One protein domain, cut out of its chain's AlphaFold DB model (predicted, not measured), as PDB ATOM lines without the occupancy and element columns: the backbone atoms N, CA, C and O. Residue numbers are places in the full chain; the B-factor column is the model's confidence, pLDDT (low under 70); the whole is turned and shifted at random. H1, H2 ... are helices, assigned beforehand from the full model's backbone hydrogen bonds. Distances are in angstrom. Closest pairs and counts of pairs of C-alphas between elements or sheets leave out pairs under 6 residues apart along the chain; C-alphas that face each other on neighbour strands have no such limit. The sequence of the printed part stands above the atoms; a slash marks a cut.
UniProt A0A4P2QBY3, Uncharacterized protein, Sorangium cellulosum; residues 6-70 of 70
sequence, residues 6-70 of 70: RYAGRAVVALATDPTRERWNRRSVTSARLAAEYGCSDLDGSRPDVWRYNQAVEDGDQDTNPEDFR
ATOM      1  N   ARG A   6     -56.687 -45.564 -29.628       95.75
ATOM      2  CA  ARG A   6     -56.922 -46.516 -30.716       95.75
ATOM      3  C   ARG A   6     -55.617 -47.020 -31.329       95.75
ATOM      4  O   ARG A   6     -55.577 -48.184 -31.725       95.75
ATOM      5  N   TYR A   7     -54.578 -46.191 -31.404       96.31
ATOM      6  CA  TYR A   7     -53.255 -46.610 -31.871       96.31
ATOM      7  C   TYR A   7     -52.662 -47.678 -30.950       96.31
ATOM      8  O   TYR A   7     -52.391 -48.793 -31.405       96.31
ATOM      9  N   ALA A   8     -52.620 -47.406 -29.642       95.44
ATOM     10  CA  ALA A   8     -52.225 -48.386 -28.631       95.44
ATOM     11  C   ALA A   8     -53.073 -49.669 -28.712       95.44
ATOM     12  O   ALA A   8     -52.542 -50.780 -28.747       95.44
ATOM     13  N   GLY A   9     -54.399 -49.531 -28.813       97.44
ATOM     14  CA  GLY A   9     -55.312 -50.668 -28.940       97.44
ATOM     15  C   GLY A   9     -55.033 -51.534 -30.174       97.44
ATOM     16  O   GLY A   9     -55.043 -52.760 -30.077       97.44
ATOM     17  N   ARG A  10     -54.726 -50.927 -31.327       97.38
ATOM     18  CA  ARG A  10     -54.342 -51.657 -32.548       97.38
ATOM     19  C   ARG A  10     -53.045 -52.437 -32.366       97.38
ATOM     20  O   ARG A  10     -52.982 -53.580 -32.810       97.38
ATOM     21  N   ALA A  11     -52.049 -51.858 -31.697       96.88
ATOM     22  CA  ALA A  11     -50.808 -52.557 -31.374       96.88
ATOM     23  C   ALA A  11     -51.059 -53.780 -30.469       96.88
ATOM     24  O   ALA A  11     -50.524 -54.857 -30.732       96.88
ATOM     25  N   VAL A  12     -51.925 -53.649 -29.455       97.25
ATOM     26  CA  VAL A  12     -52.312 -54.767 -28.572       97.25
ATOM     27  C   VAL A  12     -53.053 -55.859 -29.341       97.25
ATOM     28  O   VAL A  12     -52.741 -57.035 -29.167       97.25
ATOM     29  N   VAL A  13     -54.006 -55.496 -30.207       98.00
ATOM     30  CA  VAL A  13     -54.721 -56.469 -31.051       98.00
ATOM     31  C   VAL A  13     -53.741 -57.211 -31.953       98.00
ATOM     32  O   VAL A  13     -53.767 -58.438 -31.964       98.00
ATOM     33  N   ALA A  14     -52.846 -56.494 -32.640       97.69
ATOM     34  CA  ALA A  14     -51.853 -57.100 -33.521       97.69
ATOM     35  C   ALA A  14     -50.972 -58.112 -32.773       97.69
ATOM     36  O   ALA A  14     -50.870 -59.265 -33.196       97.69
ATOM     37  N   LEU A  15     -50.440 -57.724 -31.607       97.56
ATOM     38  CA  LEU A  15     -49.672 -58.607 -30.728       97.56
ATOM     39  C   LEU A  15     -50.484 -59.833 -30.280       97.56
ATOM     40  O   LEU A  15     -49.981 -60.955 -30.285       97.56
ATOM     41  N   ALA A  16     -51.742 -59.635 -29.884       97.75
ATOM     42  CA  ALA A  16     -52.599 -60.718 -29.418       97.75
ATOM     43  C   ALA A  16     -52.929 -61.722 -30.533       97.75
ATOM     44  O   ALA A  16     -53.072 -62.911 -30.245       97.75
ATOM     45  N   THR A  17     -53.035 -61.269 -31.783       97.94
ATOM     46  CA  THR A  17     -53.364 -62.113 -32.945       97.94
ATOM     47  C   THR A  17     -52.153 -62.716 -33.654       97.94
ATOM     48  O   THR A  17     -52.330 -63.547 -34.539       97.94
ATOM     49  N   ASP A  18     -50.934 -62.317 -33.295       97.88
ATOM     50  CA  ASP A  18     -49.722 -62.820 -33.934       97.88
ATOM     51  C   ASP A  18     -49.480 -64.307 -33.594       97.88
ATOM     52  O   ASP A  18     -49.368 -64.657 -32.412       97.88
ATOM     53  N   PRO A  19     -49.363 -65.198 -34.601       97.75
ATOM     54  CA  PRO A  19     -49.144 -66.629 -34.383       97.75
ATOM     55  C   PRO A  19     -47.791 -66.965 -33.735       97.75
ATOM     56  O   PRO A  19     -47.630 -68.066 -33.227       97.75
ATOM     57  N   THR A  20     -46.844 -66.027 -33.748       97.31
ATOM     58  CA  THR A  20     -45.487 -66.131 -33.183       97.31
ATOM     59  C   THR A  20     -45.268 -65.150 -32.023       97.31
ATOM     60  O   THR A  20     -44.146 -64.698 -31.746       97.31
ATOM     61  N   ARG A  21     -46.356 -64.748 -31.345       97.25
ATOM     62  CA  ARG A  21     -46.339 -63.752 -30.257       97.25
ATOM     63  C   ARG A  21     -45.463 -64.144 -29.068       97.25
ATOM     64  O   ARG A  21     -45.051 -63.271 -28.308       97.25
ATOM     65  N   GLU A  22     -45.124 -65.423 -28.906       97.75
ATOM     66  CA  GLU A  22     -44.222 -65.895 -27.853       97.75
ATOM     67  C   GLU A  22     -42.833 -65.246 -27.905       97.75
ATOM     68  O   GLU A  22     -42.184 -65.141 -26.860       97.75
ATOM     69  N   ARG A  23     -42.399 -64.723 -29.066       97.00
ATOM     70  CA  ARG A  23     -41.149 -63.949 -29.182       97.00
ATOM     71  C   ARG A  23     -41.139 -62.670 -28.336       97.00
ATOM     72  O   ARG A  23     -40.070 -62.120 -28.070       97.00
ATOM     73  N   TRP A  24     -42.314 -62.198 -27.919       97.25
ATOM     74  CA  TRP A  24     -42.495 -61.020 -27.070       97.25
ATOM     75  C   TRP A  24     -42.580 -61.344 -25.579       97.25
ATOM     76  O   TRP A  24     -42.561 -60.430 -24.755       97.25
ATOM     77  N   ASN A  25     -42.634 -62.621 -25.199       96.81
ATOM     78  CA  ASN A  25     -42.705 -63.006 -23.795       96.81
ATOM     79  C   ASN A  25     -41.513 -62.449 -23.009       96.81
ATOM     80  O   ASN A  25     -40.368 -62.516 -23.458       96.81
ATOM     81  N   ARG A  26     -41.790 -61.951 -21.795       97.06
ATOM     82  CA  ARG A  26     -40.791 -61.352 -20.889       97.06
ATOM     83  C   ARG A  26     -40.066 -60.132 -21.480       97.06
ATOM     84  O   ARG A  26     -38.954 -59.823 -21.062       97.06
ATOM     85  N   ARG A  27     -40.686 -59.428 -22.434       96.31
ATOM     86  CA  ARG A  27     -40.183 -58.162 -22.978       96.31
ATOM     87  C   ARG A  27     -41.155 -57.030 -22.674       96.31
ATOM     88  O   ARG A  27     -42.357 -57.179 -22.864       96.31
ATOM     89  N   SER A  28     -40.611 -55.888 -22.273       95.62
ATOM     90  CA  SER A  28     -41.331 -54.614 -22.302       95.62
ATOM     91  C   SER A  28     -41.150 -53.993 -23.680       95.62
ATOM     92  O   SER A  28     -40.028 -53.896 -24.181       95.62
ATOM     93  N   VAL A  29     -42.251 -53.612 -24.316       95.75
ATOM     94  CA  VAL A  29     -42.266 -53.066 -25.675       95.75
ATOM     95  C   VAL A  29     -43.225 -51.893 -25.761       95.75
ATOM     96  O   VAL A  29     -44.202 -51.827 -25.021       95.75
ATOM     97  N   THR A  30     -42.924 -50.966 -26.663       95.69
ATOM     98  CA  THR A  30     -43.704 -49.747 -26.881       95.69
ATOM     99  C   THR A  30     -44.741 -49.963 -27.986       95.69
ATOM    100  O   THR A  30     -44.562 -50.826 -28.853       95.69
ATOM    101  N   SER A  31     -45.811 -49.162 -27.987       94.62
ATOM    102  CA  SER A  31     -46.802 -49.127 -29.073       94.62
ATOM    103  C   SER A  31     -46.142 -48.809 -30.417       94.62
ATOM    104  O   SER A  31     -46.392 -49.522 -31.385       94.62
ATOM    105  N   ALA A  32     -45.212 -47.850 -30.456       94.25
ATOM    106  CA  ALA A  32     -44.422 -47.506 -31.643       94.25
ATOM    107  C   ALA A  32     -43.628 -48.698 -32.212       94.25
ATOM    108  O   ALA A  32     -43.658 -48.959 -33.415       94.25
ATOM    109  N   ARG A  33     -42.972 -49.489 -31.349       96.06
ATOM    110  CA  ARG A  33     -42.225 -50.680 -31.785       96.06
ATOM    111  C   ARG A  33     -43.147 -51.745 -32.372       96.06
ATOM    112  O   ARG A  33     -42.820 -52.337 -33.397       96.06
ATOM    113  N   LEU A  34     -44.284 -51.998 -31.726       96.88
ATOM    114  CA  LEU A  34     -45.278 -52.942 -32.235       96.88
ATOM    115  C   LEU A  34     -45.910 -52.433 -33.538       96.88
ATOM    116  O   LEU A  34     -46.160 -53.224 -34.440       96.88
ATOM    117  N   ALA A  35     -46.120 -51.126 -33.674       95.12
ATOM    118  CA  ALA A  35     -46.648 -50.524 -34.890       95.12
ATOM    119  C   ALA A  35     -45.689 -50.633 -36.076       95.12
ATOM    120  O   ALA A  35     -46.134 -50.929 -37.184       95.12
ATOM    121  N   ALA A  36     -44.386 -50.458 -35.850       94.75
ATOM    122  CA  ALA A  36     -43.366 -50.674 -36.872       94.75
ATOM    123  C   ALA A  36     -43.309 -52.143 -37.326       94.75
ATOM    124  O   ALA A  36     -43.250 -52.407 -38.523       94.75
ATOM    125  N   GLU A  37     -43.384 -53.088 -36.383       96.88
ATOM    126  CA  GLU A  37     -43.380 -54.525 -36.680       96.88
ATOM    127  C   GLU A  37     -44.647 -54.967 -37.432       96.88
ATOM    128  O   GLU A  37     -44.573 -55.703 -38.414       96.88
ATOM    129  N   TYR A  38     -45.821 -54.532 -36.966       96.69
ATOM    130  CA  TYR A  38     -47.120 -54.997 -37.465       96.69
ATOM    131  C   TYR A  38     -47.760 -54.083 -38.511       96.69
ATOM    132  O   TYR A  38     -48.846 -54.375 -39.010       96.69
ATOM    133  N   GLY A  39     -47.112 -52.970 -38.845       95.50
ATOM    134  CA  GLY A  39     -47.543 -52.046 -39.888       95.50
ATOM    135  C   GLY A  39     -48.763 -51.188 -39.545       95.50
ATOM    136  O   GLY A  39     -49.390 -50.662 -40.464       95.50
ATOM    137  N   CYS A  40     -49.118 -51.007 -38.268       93.62
ATOM    138  CA  CYS A  40     -50.263 -50.167 -37.907       93.62
ATOM    139  C   CYS A  40     -49.928 -48.663 -37.904       93.62
ATOM    140  O   CYS A  40     -48.768 -48.251 -37.906       93.62
ATOM    141  N   SER A  41     -50.972 -47.840 -37.975       95.69
ATOM    142  CA  SER A  41     -50.910 -46.376 -37.923       95.69
ATOM    143  C   SER A  41     -52.031 -45.836 -37.038       95.69
ATOM    144  O   SER A  41     -53.053 -46.519 -36.818       95.69
ATOM    145  N   ASP A  42     -51.844 -44.616 -36.541       96.00
ATOM    146  CA  ASP A  42     -52.869 -43.872 -35.814       96.00
ATOM    147  C   ASP A  42     -53.983 -43.402 -36.778       96.00
ATOM    148  O   ASP A  42     -53.959 -43.664 -37.987       96.00
ATOM    149  N   LEU A  43     -55.015 -42.764 -36.232       95.06
ATOM    150  CA  LEU A  43     -56.201 -42.278 -36.931       95.06
ATOM    151  C   LEU A  43     -55.889 -41.227 -37.994       95.06
ATOM    152  O   LEU A  43     -56.547 -41.210 -39.031       95.06
ATOM    153  N   ASP A  44     -54.902 -40.375 -37.737       93.81
ATOM    154  CA  ASP A  44     -54.423 -39.346 -38.662       93.81
ATOM    155  C   ASP A  44     -53.364 -39.883 -39.646       93.81
ATOM    156  O   ASP A  44     -52.821 -39.125 -40.443       93.81
ATOM    157  N   GLY A  45     -53.093 -41.195 -39.625       93.94
ATOM    158  CA  GLY A  45     -52.094 -41.849 -40.471       93.94
ATOM    159  C   GLY A  45     -50.672 -41.809 -39.910       93.94
ATOM    160  O   GLY A  45     -49.783 -42.424 -40.497       93.94
ATOM    161  N   SER A  46     -50.470 -41.141 -38.774       94.38
ATOM    162  CA  SER A  46     -49.170 -40.998 -38.121       94.38
ATOM    163  C   SER A  46     -48.695 -42.289 -37.430       94.38
ATOM    164  O   SER A  46     -49.442 -43.273 -37.307       94.38
ATOM    165  N   ARG A  47     -47.424 -42.312 -37.016       94.31
ATOM    166  CA  ARG A  47     -46.778 -43.406 -36.272       94.31
ATOM    167  C   ARG A  47     -45.936 -42.814 -35.136       94.31
ATOM    168  O   ARG A  47     -44.707 -42.882 -35.191       94.31
ATOM    169  N   PRO A  48     -46.597 -42.290 -34.092       94.69
ATOM    170  CA  PRO A  48     -45.921 -41.528 -33.059       94.69
ATOM    171  C   PRO A  48     -44.921 -42.390 -32.279       94.69
ATOM    172  O   PRO A  48     -45.252 -43.508 -31.864       94.69
ATOM    173  N   ASP A  49     -43.721 -41.854 -32.034       94.62
ATOM    174  CA  ASP A  49     -42.657 -42.475 -31.233       94.62
ATOM    175  C   ASP A  49     -42.061 -41.496 -30.205       94.62
ATOM    176  O   ASP A  49     -40.979 -40.925 -30.364       94.62
ATOM    177  N   VAL A  50     -42.779 -41.326 -29.091       92.31
ATOM    178  CA  VAL A  50     -42.356 -40.454 -27.981       92.31
ATOM    179  C   VAL A  50     -41.075 -40.933 -27.288       92.31
ATOM    180  O   VAL A  50     -40.345 -40.128 -26.719       92.31
ATOM    181  N   TRP A  51     -40.775 -42.234 -27.334       91.50
ATOM    182  CA  TRP A  51     -39.588 -42.781 -26.674       91.50
ATOM    183  C   TRP A  51     -38.319 -42.432 -27.441       91.50
ATOM    184  O   TRP A  51     -37.320 -42.077 -26.820       91.50
ATOM    185  N   ARG A  52     -38.370 -42.464 -28.778       93.00
ATOM    186  CA  ARG A  52     -37.274 -41.950 -29.609       93.00
ATOM    187  C   ARG A  52     -37.085 -40.446 -29.465       93.00
ATOM    188  O   ARG A  52     -35.942 -40.011 -29.408       93.00
ATOM    189  N   TYR A  53     -38.172 -39.680 -29.366       93.25
ATOM    190  CA  TYR A  53     -38.075 -38.243 -29.102       93.25
ATOM    191  C   TYR A  53     -37.366 -37.968 -27.770       93.25
ATOM    192  O   TYR A  53     -36.408 -37.202 -27.730       93.25
ATOM    193  N   ASN A  54     -37.790 -38.637 -26.691       92.75
ATOM    194  CA  ASN A  54     -37.160 -38.473 -25.381       92.75
ATOM    195  C   ASN A  54     -35.670 -38.830 -25.431       92.75
ATOM    196  O   ASN A  54     -34.857 -38.040 -24.969       92.75
ATOM    197  N   GLN A  55     -35.312 -39.945 -26.077       94.62
ATOM    198  CA  GLN A  55     -33.915 -40.343 -26.241       94.62
ATOM    199  C   GLN A  55     -33.091 -39.283 -26.987       94.62
ATOM    200  O   GLN A  55     -32.019 -38.928 -26.515       94.62
ATOM    201  N   ALA A  56     -33.598 -38.721 -28.090       93.06
ATOM    202  CA  ALA A  56     -32.893 -37.669 -28.829       93.06
ATOM    203  C   ALA A  56     -32.650 -36.412 -27.970       93.06
ATOM    204  O   ALA A  56     -31.555 -35.848 -27.978       93.06
ATOM    205  N   VAL A  57     -33.649 -36.014 -27.173       93.75
ATOM    206  CA  VAL A  57     -33.516 -34.906 -26.216       93.75
ATOM    207  C   VAL A  57     -32.493 -35.235 -25.122       93.75
ATOM    208  O   VAL A  57     -31.675 -34.385 -24.772       93.75
ATOM    209  N   GLU A  58     -32.519 -36.455 -24.580       94.81
ATOM    210  CA  GLU A  58     -31.580 -36.929 -23.553       94.81
ATOM    211  C   GLU A  58     -30.134 -37.002 -24.071       94.81
ATOM    212  O   GLU A  58     -29.205 -36.652 -23.343       94.81
ATOM    213  N   ASP A  59     -29.948 -37.385 -25.337       95.25
ATOM    214  CA  ASP A  59     -28.655 -37.413 -26.033       95.25
ATOM    215  C   ASP A  59     -28.131 -36.002 -26.386       95.25
ATOM    216  O   ASP A  59     -26.998 -35.851 -26.850       95.25
ATOM    217  N   GLY A  60     -28.916 -34.953 -26.113       93.44
ATOM    218  CA  GLY A  60     -28.506 -33.557 -26.243       93.44
ATOM    219  C   GLY A  60     -28.722 -32.952 -27.629       93.44
ATOM    220  O   GLY A  60     -28.115 -31.920 -27.927       93.44
ATOM    221  N   ASP A  61     -29.578 -33.548 -28.464       92.25
ATOM    222  CA  ASP A  61     -29.949 -32.981 -29.761       92.25
ATOM    223  C   ASP A  61     -30.843 -31.744 -29.572       92.25
ATOM    224  O   ASP A  61     -32.048 -31.833 -29.341       92.25
ATOM    225  N   GLN A  62     -30.228 -30.561 -29.617       84.25
ATOM    226  CA  GLN A  62     -30.896 -29.283 -29.325       84.25
ATOM    227  C   GLN A  62     -31.859 -28.847 -30.439       84.25
ATOM    228  O   GLN A  62     -32.750 -28.038 -30.189       84.25
ATOM    229  N   ASP A  63     -31.681 -29.393 -31.643       91.19
ATOM    230  CA  ASP A  63     -32.488 -29.092 -32.825       91.19
ATOM    231  C   ASP A  63     -33.590 -30.139 -33.075       91.19
ATOM    232  O   ASP A  63     -34.324 -30.033 -34.060       91.19
ATOM    233  N   THR A  64     -33.746 -31.134 -32.188       92.31
ATOM    234  CA  THR A  64     -34.775 -32.169 -32.339       92.31
ATOM    235  C   THR A  64     -36.167 -31.540 -32.347       92.31
ATOM    236  O   THR A  64     -36.579 -30.849 -31.409       92.31
ATOM    237  N   ASN A  65     -36.933 -31.806 -33.406       92.94
ATOM    238  CA  ASN A  65     -38.303 -31.334 -33.530       92.94
ATOM    239  C   ASN A  65     -39.278 -32.476 -33.189       92.94
ATOM    240  O   ASN A  65     -39.241 -33.528 -33.829       92.94
ATOM    241  N   PRO A  66     -40.199 -32.302 -32.222       89.19
ATOM    242  CA  PRO A  66     -41.169 -33.338 -31.860       89.19
ATOM    243  C   PRO A  66     -42.080 -33.784 -33.013       89.19
ATOM    244  O   PRO A  66     -42.644 -34.875 -32.933       89.19
ATOM    245  N   GLU A  67     -42.245 -32.978 -34.067       90.88
ATOM    246  CA  GLU A  67     -43.041 -33.361 -35.241       90.88
ATOM    247  C   GLU A  67     -42.342 -34.409 -36.127       90.88
ATOM    248  O   GLU A  67     -43.034 -35.148 -36.821       90.88
ATOM    249  N   ASP A  68     -41.012 -34.550 -36.061       91.06
ATOM    250  CA  ASP A  68     -40.270 -35.584 -36.810       91.06
ATOM    251  C   ASP A  68     -40.528 -37.001 -36.281       91.06
ATOM    252  O   ASP A  68     -40.289 -37.998 -36.962       91.06
ATOM    253  N   PHE A  69     -41.025 -37.094 -35.049       92.19
ATOM    254  CA  PHE A  69     -41.335 -38.352 -34.381       92.19
ATOM    255  C   PHE A  69     -42.829 -38.686 -34.441       92.19
ATOM    256  O   PHE A  69     -43.266 -39.608 -33.751       92.19
ATOM    257  N   ARG A  70     -43.609 -37.922 -35.215       89.75
ATOM    258  CA  ARG A  70     -45.046 -38.109 -35.390       89.75
ATOM    259  C   ARG A  70     -45.372 -39.212 -36.389       89.75
ATOM    260  O   ARG A  70     -44.830 -39.234 -37.510       89.75
TER     261      ARG A  70
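This is residues 6 to 70 of the 70 residues of an uncharacterized protein of Sorangium cellulosum (UniProt A0A4P2QBY3). Two small helical lobes stand side by side and make a loose, flat model: one lobe holds H1, the longest helix, with H3 packed on it at a slant and the short H2 close to the end of H1, and the other holds H4, with the chain folding back after it to place the short H5 on H4. The long link of residues 39 to 49 joins the lobes, and H3 and H4 come near each other between them. The printed part has 65 residues with five named helices, in the order H1, H2, H3, H4, H5 along the chain, and no named strand; the class is all helix. The whole is loose, with a radius of gyration of the C-alphas of 13.5 A, and the C-alphas span 42 by 29 by 14 A.

H1, residues 6 to 17, touches H3, residues 31 to 38, with the C-alphas of Ala 8 and Ser 31 the closest, 5.5 A apart. Their lines stand at a steep tilt of 49 degrees, and they run the same way. H2, residues 21 to 24, is close to H1 but not clearly touching it; the closest C-alphas are those of Leu 15 and Arg 21, 6.1 A apart. H3 and H4, residues 50 to 58, are near each other, with 6 pairs of C-alphas within 10 A and the closest at 8.2 A. H4 touches H5, residues 66 to 69, where the closest C-alphas, those of Tyr 53 and Phe 69, are 6.2 A apart. H1 and H2 are each apart from both H4 and H5, and H3 is apart from H5. Each O i to N i+4 pair is within hydrogen-bond range in H1, H3 and H4, while H2 and H5 are too short for such a pair.

H1 begins at C-alpha 6, (-56.922, -46.516, -30.716), and measures 16.2 A from first to last C-alpha. H3 measures 10.2 A and H4 12.2 A; H4 begins at C-alpha 50, (-42.356, -40.454, -27.981). H2 and H5 have four residues each, and H5 ends at C-alpha 69, (-41.335, -38.352, -34.381).

The two C-alphas farthest apart are those of Pro 19 and Gln 62, at 41.9 A. The printed part runs from residue 6 to residue 70, the chain's last, and has no cut. The link from H3 to H4 is long, with 11 residues; that from H1 to H2 is tight, and those from H2 to H3 and from H4 to H5 are short. The mean pLDDT of the printed part is 94.9, and no printed residue is under 70.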